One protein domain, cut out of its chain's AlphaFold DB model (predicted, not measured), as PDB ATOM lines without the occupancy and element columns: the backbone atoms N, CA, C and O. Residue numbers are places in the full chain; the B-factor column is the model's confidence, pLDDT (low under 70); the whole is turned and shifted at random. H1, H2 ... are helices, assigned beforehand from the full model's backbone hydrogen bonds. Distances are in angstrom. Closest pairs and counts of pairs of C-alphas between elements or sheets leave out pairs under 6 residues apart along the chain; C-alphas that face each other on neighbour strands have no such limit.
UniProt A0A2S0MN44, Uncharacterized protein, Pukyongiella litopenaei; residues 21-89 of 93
ATOM      1  N   ALA A  21     244.530 178.272 215.801       47.34
ATOM      2  CA  ALA A  21     245.172 176.973 215.487       47.34
ATOM      3  C   ALA A  21     245.995 176.330 216.625       47.34
ATOM      4  O   ALA A  21     246.942 175.604 216.348       47.34
ATOM      5  N   PHE A  22     245.625 176.537 217.888       54.00
ATOM      6  CA  PHE A  22     245.962 175.557 218.929       54.00
ATOM      7  C   PHE A  22     244.825 174.564 219.182       54.00
ATOM      8  O   PHE A  22     245.008 173.592 219.906       54.00
ATOM      9  N   ASP A  23     243.658 174.767 218.565       70.06
ATOM     10  CA  ASP A  23     242.559 173.817 218.654       70.06
ATOM     11  C   ASP A  23     242.525 172.935 217.397       70.06
ATOM     12  O   ASP A  23     241.748 173.160 216.459       70.06
ATOM     13  N   LEU A  24     243.403 171.922 217.354       73.94
ATOM     14  CA  LEU A  24     243.384 170.930 216.272       73.94
ATOM     15  C   LEU A  24     242.027 170.212 216.215       73.94
ATOM     16  O   LEU A  24     241.603 169.807 215.133       73.94
ATOM     17  N   ILE A  25     241.306 170.108 217.339       80.44
ATOM     18  CA  ILE A  25     239.959 169.528 217.398       80.44
ATOM     19  C   ILE A  25     238.981 170.395 216.595       80.44
ATOM     20  O   ILE A  25     238.249 169.872 215.749       80.44
ATOM     21  N   ALA A  26     238.994 171.713 216.794       76.50
ATOM     22  CA  ALA A  26     238.181 172.647 216.017       76.50
ATOM     23  C   ALA A  26     238.574 172.660 214.534       76.50
ATOM     24  O   ALA A  26     237.695 172.702 213.668       76.50
ATOM     25  N   LEU A  27     239.872 172.572 214.224       76.44
ATOM     26  CA  LEU A  27     240.356 172.457 212.848       76.44
ATOM     27  C   LEU A  27     239.820 171.186 212.183       76.44
ATOM     28  O   LEU A  27     239.259 171.250 211.089       76.44
ATOM     29  N   LYS A  28     239.934 170.040 212.859       82.62
ATOM     30  CA  LYS A  28     239.409 168.765 212.372       82.62
ATOM     31  C   LYS A  28     237.905 168.853 212.122       82.62
ATOM     32  O   LYS A  28     237.452 168.510 211.035       82.62
ATOM     33  N   ALA A  29     237.152 169.404 213.074       83.19
ATOM     34  CA  ALA A  29     235.712 169.607 212.938       83.19
ATOM     35  C   ALA A  29     235.348 170.536 211.764       83.19
ATOM     36  O   ALA A  29     234.357 170.296 211.078       83.19
ATOM     37  N   ASN A  30     236.146 171.577 211.500       79.38
ATOM     38  CA  ASN A  30     235.937 172.475 210.364       79.38
ATOM     39  C   ASN A  30     236.218 171.784 209.021       79.38
ATOM     40  O   ASN A  30     235.428 171.921 208.089       79.38
ATOM     41  N   LEU A  31     237.312 171.026 208.925       81.75
ATOM     42  CA  LEU A  31     237.661 170.274 207.717       81.75
ATOM     43  C   LEU A  31     236.657 169.149 207.428       81.75
ATOM     44  O   LEU A  31     236.405 168.839 206.266       81.75
ATOM     45  N   ASP A  32     236.062 168.570 208.472       85.50
ATOM     46  CA  ASP A  32     235.031 167.532 208.366       85.50
ATOM     47  C   ASP A  32     233.614 168.104 208.159       85.50
ATOM     48  O   ASP A  32     232.656 167.348 207.972       85.50
ATOM     49  N   ALA A  33     233.455 169.434 208.165       81.31
ATOM     50  CA  ALA A  33     232.158 170.068 207.985       81.31
ATOM     51  C   ALA A  33     231.588 169.821 206.569       81.31
ATOM     52  O   ALA A  33     232.321 169.860 205.571       81.31
ATOM     53  N   PRO A  34     230.262 169.622 206.436       84.12
ATOM     54  CA  PRO A  34     229.620 169.470 205.134       84.12
ATOM     55  C   PRO A  34     229.900 170.668 204.217       84.12
ATOM     56  O   PRO A  34     229.680 171.814 204.601       84.12
ATOM     57  N   GLY A  35     230.357 170.400 202.991       78.69
ATOM     58  CA  GLY A  35     230.717 171.433 202.009       78.69
ATOM     59  C   GLY A  35     232.204 171.799 201.977       78.69
ATOM     60  O   GLY A  35     232.630 172.452 201.030       78.69
ATOM     61  N   ASN A  36     233.010 171.310 202.927       77.62
ATOM     62  CA  ASN A  36     234.447 171.597 202.992       77.62
ATOM     63  C   ASN A  36     235.334 170.489 202.401       77.62
ATOM     64  O   ASN A  36     236.547 170.540 202.565       77.62
ATOM     65  N   ALA A  37     234.771 169.510 201.682       80.56
ATOM     66  CA  ALA A  37     235.532 168.387 201.118       80.56
ATOM     67  C   ALA A  37     236.697 168.843 200.215       80.56
ATOM     68  O   ALA A  37     237.821 168.385 200.377       80.56
ATOM     69  N   GLU A  38     236.460 169.821 199.337       77.62
ATOM     70  CA  GLU A  38     237.514 170.391 198.486       77.62
ATOM     71  C   GLU A  38     238.589 171.118 199.312       77.62
ATOM     72  O   GLU A  38     239.783 171.016 199.038       77.62
ATOM     73  N   ILE A  39     238.185 171.823 200.373       77.00
ATOM     74  CA  ILE A  39     239.111 172.508 201.282       77.00
ATOM     75  C   ILE A  39     239.964 171.484 202.036       77.00
ATOM     76  O   ILE A  39     241.172 171.685 202.155       77.00
ATOM     77  N   ARG A  40     239.352 170.385 202.492       81.69
ATOM     78  CA  ARG A  40     240.006 169.255 203.160       81.69
ATOM     79  C   ARG A  40     241.059 168.612 202.264       81.69
ATOM     80  O   ARG A  40     242.173 168.388 202.732       81.69
ATOM     81  N   ASP A  41     240.741 168.373 200.996       82.69
ATOM     82  CA  ASP A  41     241.670 167.764 200.039       82.69
ATOM     83  C   ASP A  41     242.830 168.703 199.681       82.69
ATOM     84  O   ASP A  41     243.985 168.274 199.664       82.69
ATOM     85  N   ILE A  42     242.557 169.997 199.470       79.19
ATOM     86  CA  ILE A  42     243.614 170.993 199.237       79.19
ATOM     87  C   ILE A  42     244.526 171.088 200.462       79.19
ATOM     88  O   ILE A  42     245.743 171.049 200.314       79.19
ATOM     89  N   PHE A  43     243.956 171.181 201.665       80.06
ATOM     90  CA  PHE A  43     244.743 171.285 202.893       80.06
ATOM     91  C   PHE A  43     245.615 170.047 203.097       80.06
ATOM     92  O   PHE A  43     246.784 170.176 203.446       80.06
ATOM     93  N   ARG A  44     245.069 168.851 202.845       85.38
ATOM     94  CA  ARG A  44     245.840 167.609 202.902       85.38
ATOM     95  C   ARG A  44     247.036 167.659 201.954       85.38
ATOM     96  O   ARG A  44     248.153 167.444 202.404       85.38
ATOM     97  N   ALA A  45     246.808 167.977 200.681       82.31
ATOM     98  CA  ALA A  45     247.872 168.010 199.679       82.31
ATOM     99  C   ALA A  45     248.940 169.070 199.993       82.31
ATOM    100  O   ALA A  45     250.129 168.832 199.796       82.31
ATOM    101  N   GLU A  46     248.531 170.237 200.495       77.12
ATOM    102  CA  GLU A  46     249.465 171.292 200.888       77.12
ATOM    103  C   GLU A  46     250.277 170.916 202.139       77.12
ATOM    104  O   GLU A  46     251.466 171.219 202.199       77.12
ATOM    105  N   LEU A  47     249.672 170.229 203.114       81.62
ATOM    106  CA  LEU A  47     250.387 169.728 204.289       81.62
ATOM    107  C   LEU A  47     251.350 168.590 203.922       81.62
ATOM    108  O   LEU A  47     252.471 168.562 204.415       81.62
ATOM    109  N   GLU A  48     250.950 167.684 203.030       84.06
ATOM    110  CA  GLU A  48     251.824 166.628 202.503       84.06
ATOM    111  C   GLU A  48     253.031 167.206 201.757       84.06
ATOM    112  O   GLU A  48     254.156 166.760 201.983       84.06
ATOM    113  N   ASP A  49     252.830 168.234 200.926       80.00
ATOM    114  CA  ASP A  49     253.930 168.938 200.258       80.00
ATOM    115  C   ASP A  49     254.814 169.682 201.267       80.00
ATOM    116  O   ASP A  49     256.035 169.627 201.171       80.00
ATOM    117  N   ALA A  50     254.235 170.305 202.296       75.38
ATOM    118  CA  ALA A  50     255.010 170.920 203.373       75.38
ATOM    119  C   ALA A  50     255.815 169.901 204.195       75.38
ATOM    120  O   ALA A  50     256.867 170.252 204.709       75.38
ATOM    121  N   ILE A  51     255.363 168.650 204.326       81.25
ATOM    122  CA  ILE A  51     256.124 167.577 204.986       81.25
ATOM    123  C   ILE A  51     257.234 167.049 204.068       81.25
ATOM    124  O   ILE A  51     258.349 166.811 204.533       81.25
ATOM    125  N   ALA A  52     256.929 166.835 202.785       81.06
ATOM    126  CA  ALA A  52     257.839 166.228 201.814       81.06
ATOM    127  C   ALA A  52     258.901 167.201 201.278       81.06
ATOM    128  O   ALA A  52     259.991 166.777 200.889       81.06
ATOM    129  N   SER A  53     258.587 168.491 201.259       71.69
ATOM    130  CA  SER A  53     259.404 169.546 200.677       71.69
ATOM    131  C   SER A  53     259.805 170.564 201.749       71.69
ATOM    132  O   SER A  53     259.085 170.800 202.719       71.69
ATOM    133  N   ASP A  54     260.932 171.255 201.564       68.12
ATOM    134  CA  ASP A  54     261.370 172.339 202.463       68.12
ATOM    135  C   ASP A  54     260.633 173.672 202.203       68.12
ATOM    136  O   ASP A  54     261.199 174.757 202.107       68.12
ATOM    137  N   VAL A  55     259.324 173.561 201.981       67.00
ATOM    138  CA  VAL A  55     258.428 174.639 201.542       67.00
ATOM    139  C   VAL A  55     258.103 175.590 202.696       67.00
ATOM    140  O   VAL A  55     257.919 176.795 202.484       67.00
ATOM    141  N   LEU A  56     258.076 175.062 203.920       71.06
ATOM    142  CA  LEU A  56     257.994 175.819 205.158       71.06
ATOM    143  C   LEU A  56     259.182 175.412 206.044       71.06
ATOM    144  O   LEU A  56     259.186 174.300 206.559       71.06
ATOM    145  N   PRO A  57     260.202 176.272 206.191       78.06
ATOM    146  CA  PRO A  57     261.318 176.002 207.093       78.06
ATOM    147  C   PRO A  57     260.876 176.054 208.560       78.06
ATOM    148  O   PRO A  57     260.028 176.888 208.902       78.06
ATOM    149  N   GLN A  58     261.511 175.257 209.427       82.81
ATOM    150  CA  GLN A  58     261.268 175.223 210.879       82.81
ATOM    151  C   GLN A  58     261.178 176.635 211.475       82.81
ATOM    152  O   GLN A  58     260.152 177.014 212.028       82.81
ATOM    153  N   ALA A  59     262.199 177.469 211.258       81.12
ATOM    154  CA  ALA A  59     262.263 178.814 211.834       81.12
ATOM    155  C   ALA A  59     261.128 179.754 211.381       81.12
ATOM    156  O   ALA A  59     260.813 180.730 212.060       81.12
ATOM    157  N   GLU A  60     260.529 179.525 210.208       75.62
ATOM    158  CA  GLU A  60     259.353 180.289 209.778       75.62
ATOM    159  C   GLU A  60     258.078 179.759 210.433       75.62
ATOM    160  O   GLU A  60     257.207 180.555 210.770       75.62
ATOM    161  N   TYR A  61     257.976 178.446 210.647       76.69
ATOM    162  CA  TYR A  61     256.887 177.853 211.417       76.69
ATOM    163  C   TYR A  61     256.920 178.337 212.872       76.69
ATOM    164  O   TYR A  61     255.927 178.883 213.337       76.69
ATOM    165  N   GLU A  62     258.073 178.267 213.542       79.88
ATOM    166  CA  GLU A  62     258.254 178.716 214.933       79.88
ATOM    167  C   GLU A  62     257.889 180.190 215.128       79.88
ATOM    168  O   GLU A  62     257.269 180.543 216.118       79.88
ATOM    169  N   LYS A  63     258.176 181.074 214.162       76.38
ATOM    170  CA  LYS A  63     257.739 182.486 214.220       76.38
ATOM    171  C   LYS A  63     256.229 182.667 214.081       76.38
ATOM    172  O   LYS A  63     255.694 183.700 214.485       76.38
ATOM    173  N   LEU A  64     255.568 181.746 213.385       69.75
ATOM    174  CA  LEU A  64     254.121 181.761 213.172       69.75
ATOM    175  C   LEU A  64     253.374 181.080 214.323       69.75
ATOM    176  O   LEU A  64     252.171 181.307 214.472       69.75
ATOM    177  N   THR A  65     254.069 180.267 215.114       67.75
ATOM    178  CA  THR A  65     253.528 179.508 216.241       67.75
ATOM    179  C   THR A  65     254.181 179.925 217.560       67.75
ATOM    180  O   THR A  65     254.994 180.836 217.603       67.75
ATOM    181  N   ALA A  66     253.777 179.303 218.665       70.69
ATOM    182  CA  ALA A  66     254.501 179.395 219.936       70.69
ATOM    183  C   ALA A  66     255.331 178.127 220.215       70.69
ATOM    184  O   ALA A  66     255.913 178.014 221.288       70.69
ATOM    185  N   GLU A  67     255.331 177.179 219.273       72.62
ATOM    186  CA  GLU A  67     256.132 175.959 219.331       72.62
ATOM    187  C   GLU A  67     257.594 176.265 219.010       72.62
ATOM    188  O   GLU A  67     257.883 177.077 218.126       72.62
ATOM    189  N   GLU A  68     258.485 175.567 219.704       83.56
ATOM    190  CA  GLU A  68     259.926 175.552 219.468       83.56
ATOM    191  C   GLU A  68     260.344 174.092 219.277       83.56
ATOM    192  O   GLU A  68     259.903 173.228 220.036       83.56
ATOM    193  N   PHE A  69     261.181 173.816 218.277       85.94
ATOM    194  CA  PHE A  69     261.683 172.470 217.997       85.94
ATOM    195  C   PHE A  69     263.203 172.428 218.190       85.94
ATOM    196  O   PHE A  69     263.919 173.373 217.852       85.94
ATOM    197  N   GLU A  70     263.720 171.328 218.731       88.50
ATOM    198  CA  GLU A  70     265.155 171.106 218.928       88.50
ATOM    199  C   GLU A  70     265.884 170.985 217.584       88.50
ATOM    200  O   GLU A  70     266.991 171.508 217.416       88.50
ATOM    201  N   ASP A  71     265.247 170.334 216.608       88.69
ATOM    202  CA  ASP A  71     265.781 170.151 215.267       88.69
ATOM    203  C   ASP A  71     264.693 170.018 214.182       88.69
ATOM    204  O   ASP A  71     263.488 169.915 214.439       88.69
ATOM    205  N   ASP A  72     265.149 169.990 212.926       86.38
ATOM    206  CA  ASP A  72     264.288 169.791 211.761       86.38
ATOM    207  C   ASP A  72     263.551 168.441 211.815       86.38
ATOM    208  O   ASP A  72     262.484 168.309 211.220       86.38
ATOM    209  N   ALA A  73     264.092 167.412 212.479       89.12
ATOM    210  CA  ALA A  73     263.439 166.109 212.552       89.12
ATOM    211  C   ALA A  73     262.213 166.163 213.473       89.12
ATOM    212  O   ALA A  73     261.141 165.716 213.062       89.12
ATOM    213  N   GLU A  74     262.338 166.782 214.648       87.81
ATOM    214  CA  GLU A  74     261.235 167.022 215.582       87.81
ATOM    215  C   GLU A  74     260.151 167.897 214.942       87.81
ATOM    216  O   GLU A  74     258.963 167.570 214.996       87.81
ATOM    217  N   TYR A  75     260.558 168.947 214.224       86.12
ATOM    218  CA  TYR A  75     259.645 169.772 213.436       86.12
ATOM    219  C   TYR A  75     258.837 168.944 212.421       86.12
ATOM    220  O   TYR A  75     257.607 169.055 212.335       86.12
ATOM    221  N   ARG A  76     259.505 168.082 211.642       85.81
ATOM    222  CA  ARG A  76     258.832 167.243 210.634       85.81
ATOM    223  C   ARG A  76     257.945 166.188 211.278       85.81
ATOM    224  O   ARG A  76     256.888 165.886 210.721       85.81
ATOM    225  N   ASP A  77     258.339 165.645 212.421       88.75
ATOM    226  CA  ASP A  77     257.532 164.683 213.167       88.75
ATOM    227  C   ASP A  77     256.272 165.330 213.742       88.75
ATOM    228  O   ASP A  77     255.191 164.749 213.620       88.75
ATOM    229  N   ASN A  78     256.355 166.570 214.228       86.25
ATOM    230  CA  ASN A  78     255.175 167.335 214.622       86.25
ATOM    231  C   ASN A  78     254.205 167.549 213.443       86.25
ATOM    232  O   ASN A  78     253.009 167.272 213.557       86.25
ATOM    233  N   LEU A  79     254.704 167.961 212.270       85.19
ATOM    234  CA  LEU A  79     253.854 168.118 211.080       85.19
ATOM    235  C   LEU A  79     253.183 166.804 210.652       85.19
ATOM    236  O   LEU A  79     252.007 166.803 210.273       85.19
ATOM    237  N   ARG A  80     253.908 165.683 210.730       88.19
ATOM    238  CA  ARG A  80     253.355 164.344 210.471       88.19
ATOM    239  C   ARG A  80     252.294 163.967 211.501       88.19
ATOM    240  O   ARG A  80     251.261 163.432 211.112       88.19
ATOM    241  N   GLY A  81     252.507 164.283 212.780       87.50
ATOM    242  CA  GLY A  81     251.525 164.078 213.846       87.50
ATOM    243  C   GLY A  81     250.220 164.834 213.584       87.50
ATOM    244  O   GLY A  81     249.136 164.252 213.649       87.50
ATOM    245  N   ILE A  82     250.322 166.103 213.179       86.19
ATOM    246  CA  ILE A  82     249.170 166.925 212.785       86.19
ATOM    247  C   ILE A  82     248.449 166.312 211.575       86.19
ATOM    248  O   ILE A  82     247.224 166.172 211.597       86.19
ATOM    249  N   HIS A  83     249.179 165.919 210.526       87.81
ATOM    250  CA  HIS A  83     248.582 165.282 209.343       87.81
ATOM    251  C   HIS A  83     247.835 163.995 209.718       87.81
ATOM    252  O   HIS A  83     246.647 163.862 209.404       87.81
ATOM    253  N   ALA A  84     248.480 163.109 210.476       89.75
ATOM    254  CA  ALA A  84     247.901 161.842 210.900       89.75
ATOM    255  C   ALA A  84     246.634 162.052 211.752       89.75
ATOM    256  O   ALA A  84     245.619 161.370 211.563       89.75
ATOM    257  N   TYR A  85     246.634 163.042 212.647       88.06
ATOM    258  CA  TYR A  85     245.455 163.396 213.438       88.06
ATOM    259  C   TYR A  85     244.292 163.899 212.562       88.06
ATOM    260  O   TYR A  85     243.142 163.447 212.677       88.06
ATOM    261  N   LEU A  86     244.569 164.821 211.637       85.38
ATOM    262  CA  LEU A  86     243.542 165.447 210.802       85.38
ATOM    263  C   LEU A  86     242.959 164.479 209.758       85.38
ATOM    264  O   LEU A  86     241.743 164.502 209.498       85.38
ATOM    265  N   PHE A  87     243.790 163.597 209.196       88.44
ATOM    266  CA  PHE A  87     243.454 162.830 207.995       88.44
ATOM    267  C   PHE A  87     243.420 161.312 208.165       88.44
ATOM    268  O   PHE A  87     242.680 160.666 207.423       88.44
ATOM    269  N   GLU A  88     244.126 160.758 209.149       90.38
ATOM    270  CA  GLU A  88     244.314 159.305 209.291       90.38
ATOM    271  C   GLU A  88     243.648 158.723 210.547       90.38
ATOM    272  O   GLU A  88     243.485 157.511 210.660       90.38
ATOM    273  N   GLY A  89     243.194 159.578 211.473       86.38
ATOM    274  CA  GLY A  89     242.519 159.154 212.703       86.38
ATOM    275  C   GLY A  89     243.470 158.810 213.852       86.38
ATOM    276  O   GLY A  89     243.065 158.117 214.785       86.38
TER     277      GLY A  89
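Overview. This is residues 21 to 89 of the 93 residues of an uncharacterized protein of Pukyongiella litopenaei (UniProt A0A2S0MN44). Two long helices, H2 and H4, lie side by side and run opposite ways, and a short helix stands near each end of the pair: H1 slants over the end of H4, and H3 sits near the beginning of H4. Residues 33 to 38, of which 37 to 38 belong to H2 and the others to the link between H1 and H2, stick out at one end. The printed part has 69 residues with four named helices, in the order H1, H2, H3, H4, and no named strand; the class is all helix. The whole is compact, with a radius of gyration of the C-alphas of 12.5 A, and elongated, spanning 38 by 23 by 20 A.

Along the chain. Start at Ala 21 and go on to C-alpha 24 at (243.384, 170.930, 216.272), where H1 begins; it covers residues 24 to 31. After a tight link of 5 residues, find C-alpha 37 at (235.532, 168.387, 201.118); from there H2 runs through residues 37 to 52, 22.4 A from first to last C-alpha. Another tight link of 5 residues leads to H3, residues 58 to 64, 10.0 A long. A short link of 7 residues then brings you to H4, the longest helix, residues 72 to 88, which runs 22.7 A to C-alpha 88 at (244.314, 159.305, 209.291).

Arrangement. Look first at H2 and H4, which touch at a shallow tilt of 23 degrees and run opposite ways. Their closest C-alphas are those of Ile 51 and Arg 76, 6.3 A apart, and H2 touches H4 with residues 44 to 51 alone. H1 touches H4 at a steep tilt of 51 degrees, the same way; their closest C-alphas are those of Lys 28 and Leu 86, 5.5 A apart, and H4 touches H1 with residues 82 to 86 alone. H1 and H2 only just touch, with 3 pairs of C-alphas within 8 A, and only at the corner by their link, where the closest C-alphas are those of Leu 31 and Arg 40, 5.2 A apart. H3 is close to H4 but not clearly touching it, at a steep tilt of 63 degrees; look at the C-alphas of Gln 58 and Tyr 75, their closest, 6.2 A apart. H3 is apart from H1 and from H2. In H1, H2, H3 and H4, every backbone O i to N i+4 pair is within hydrogen-bond range.

Size, cuts and confidence. The two C-alphas farthest apart are those of Gly 35 and Glu 70, 38.4 A. The printed part has no cut and no long link. In the B-factor column the mean pLDDT of the printed part is 80.1; look for values under 70 at residues 21 to 22, 54 to 55 and 64 to 65.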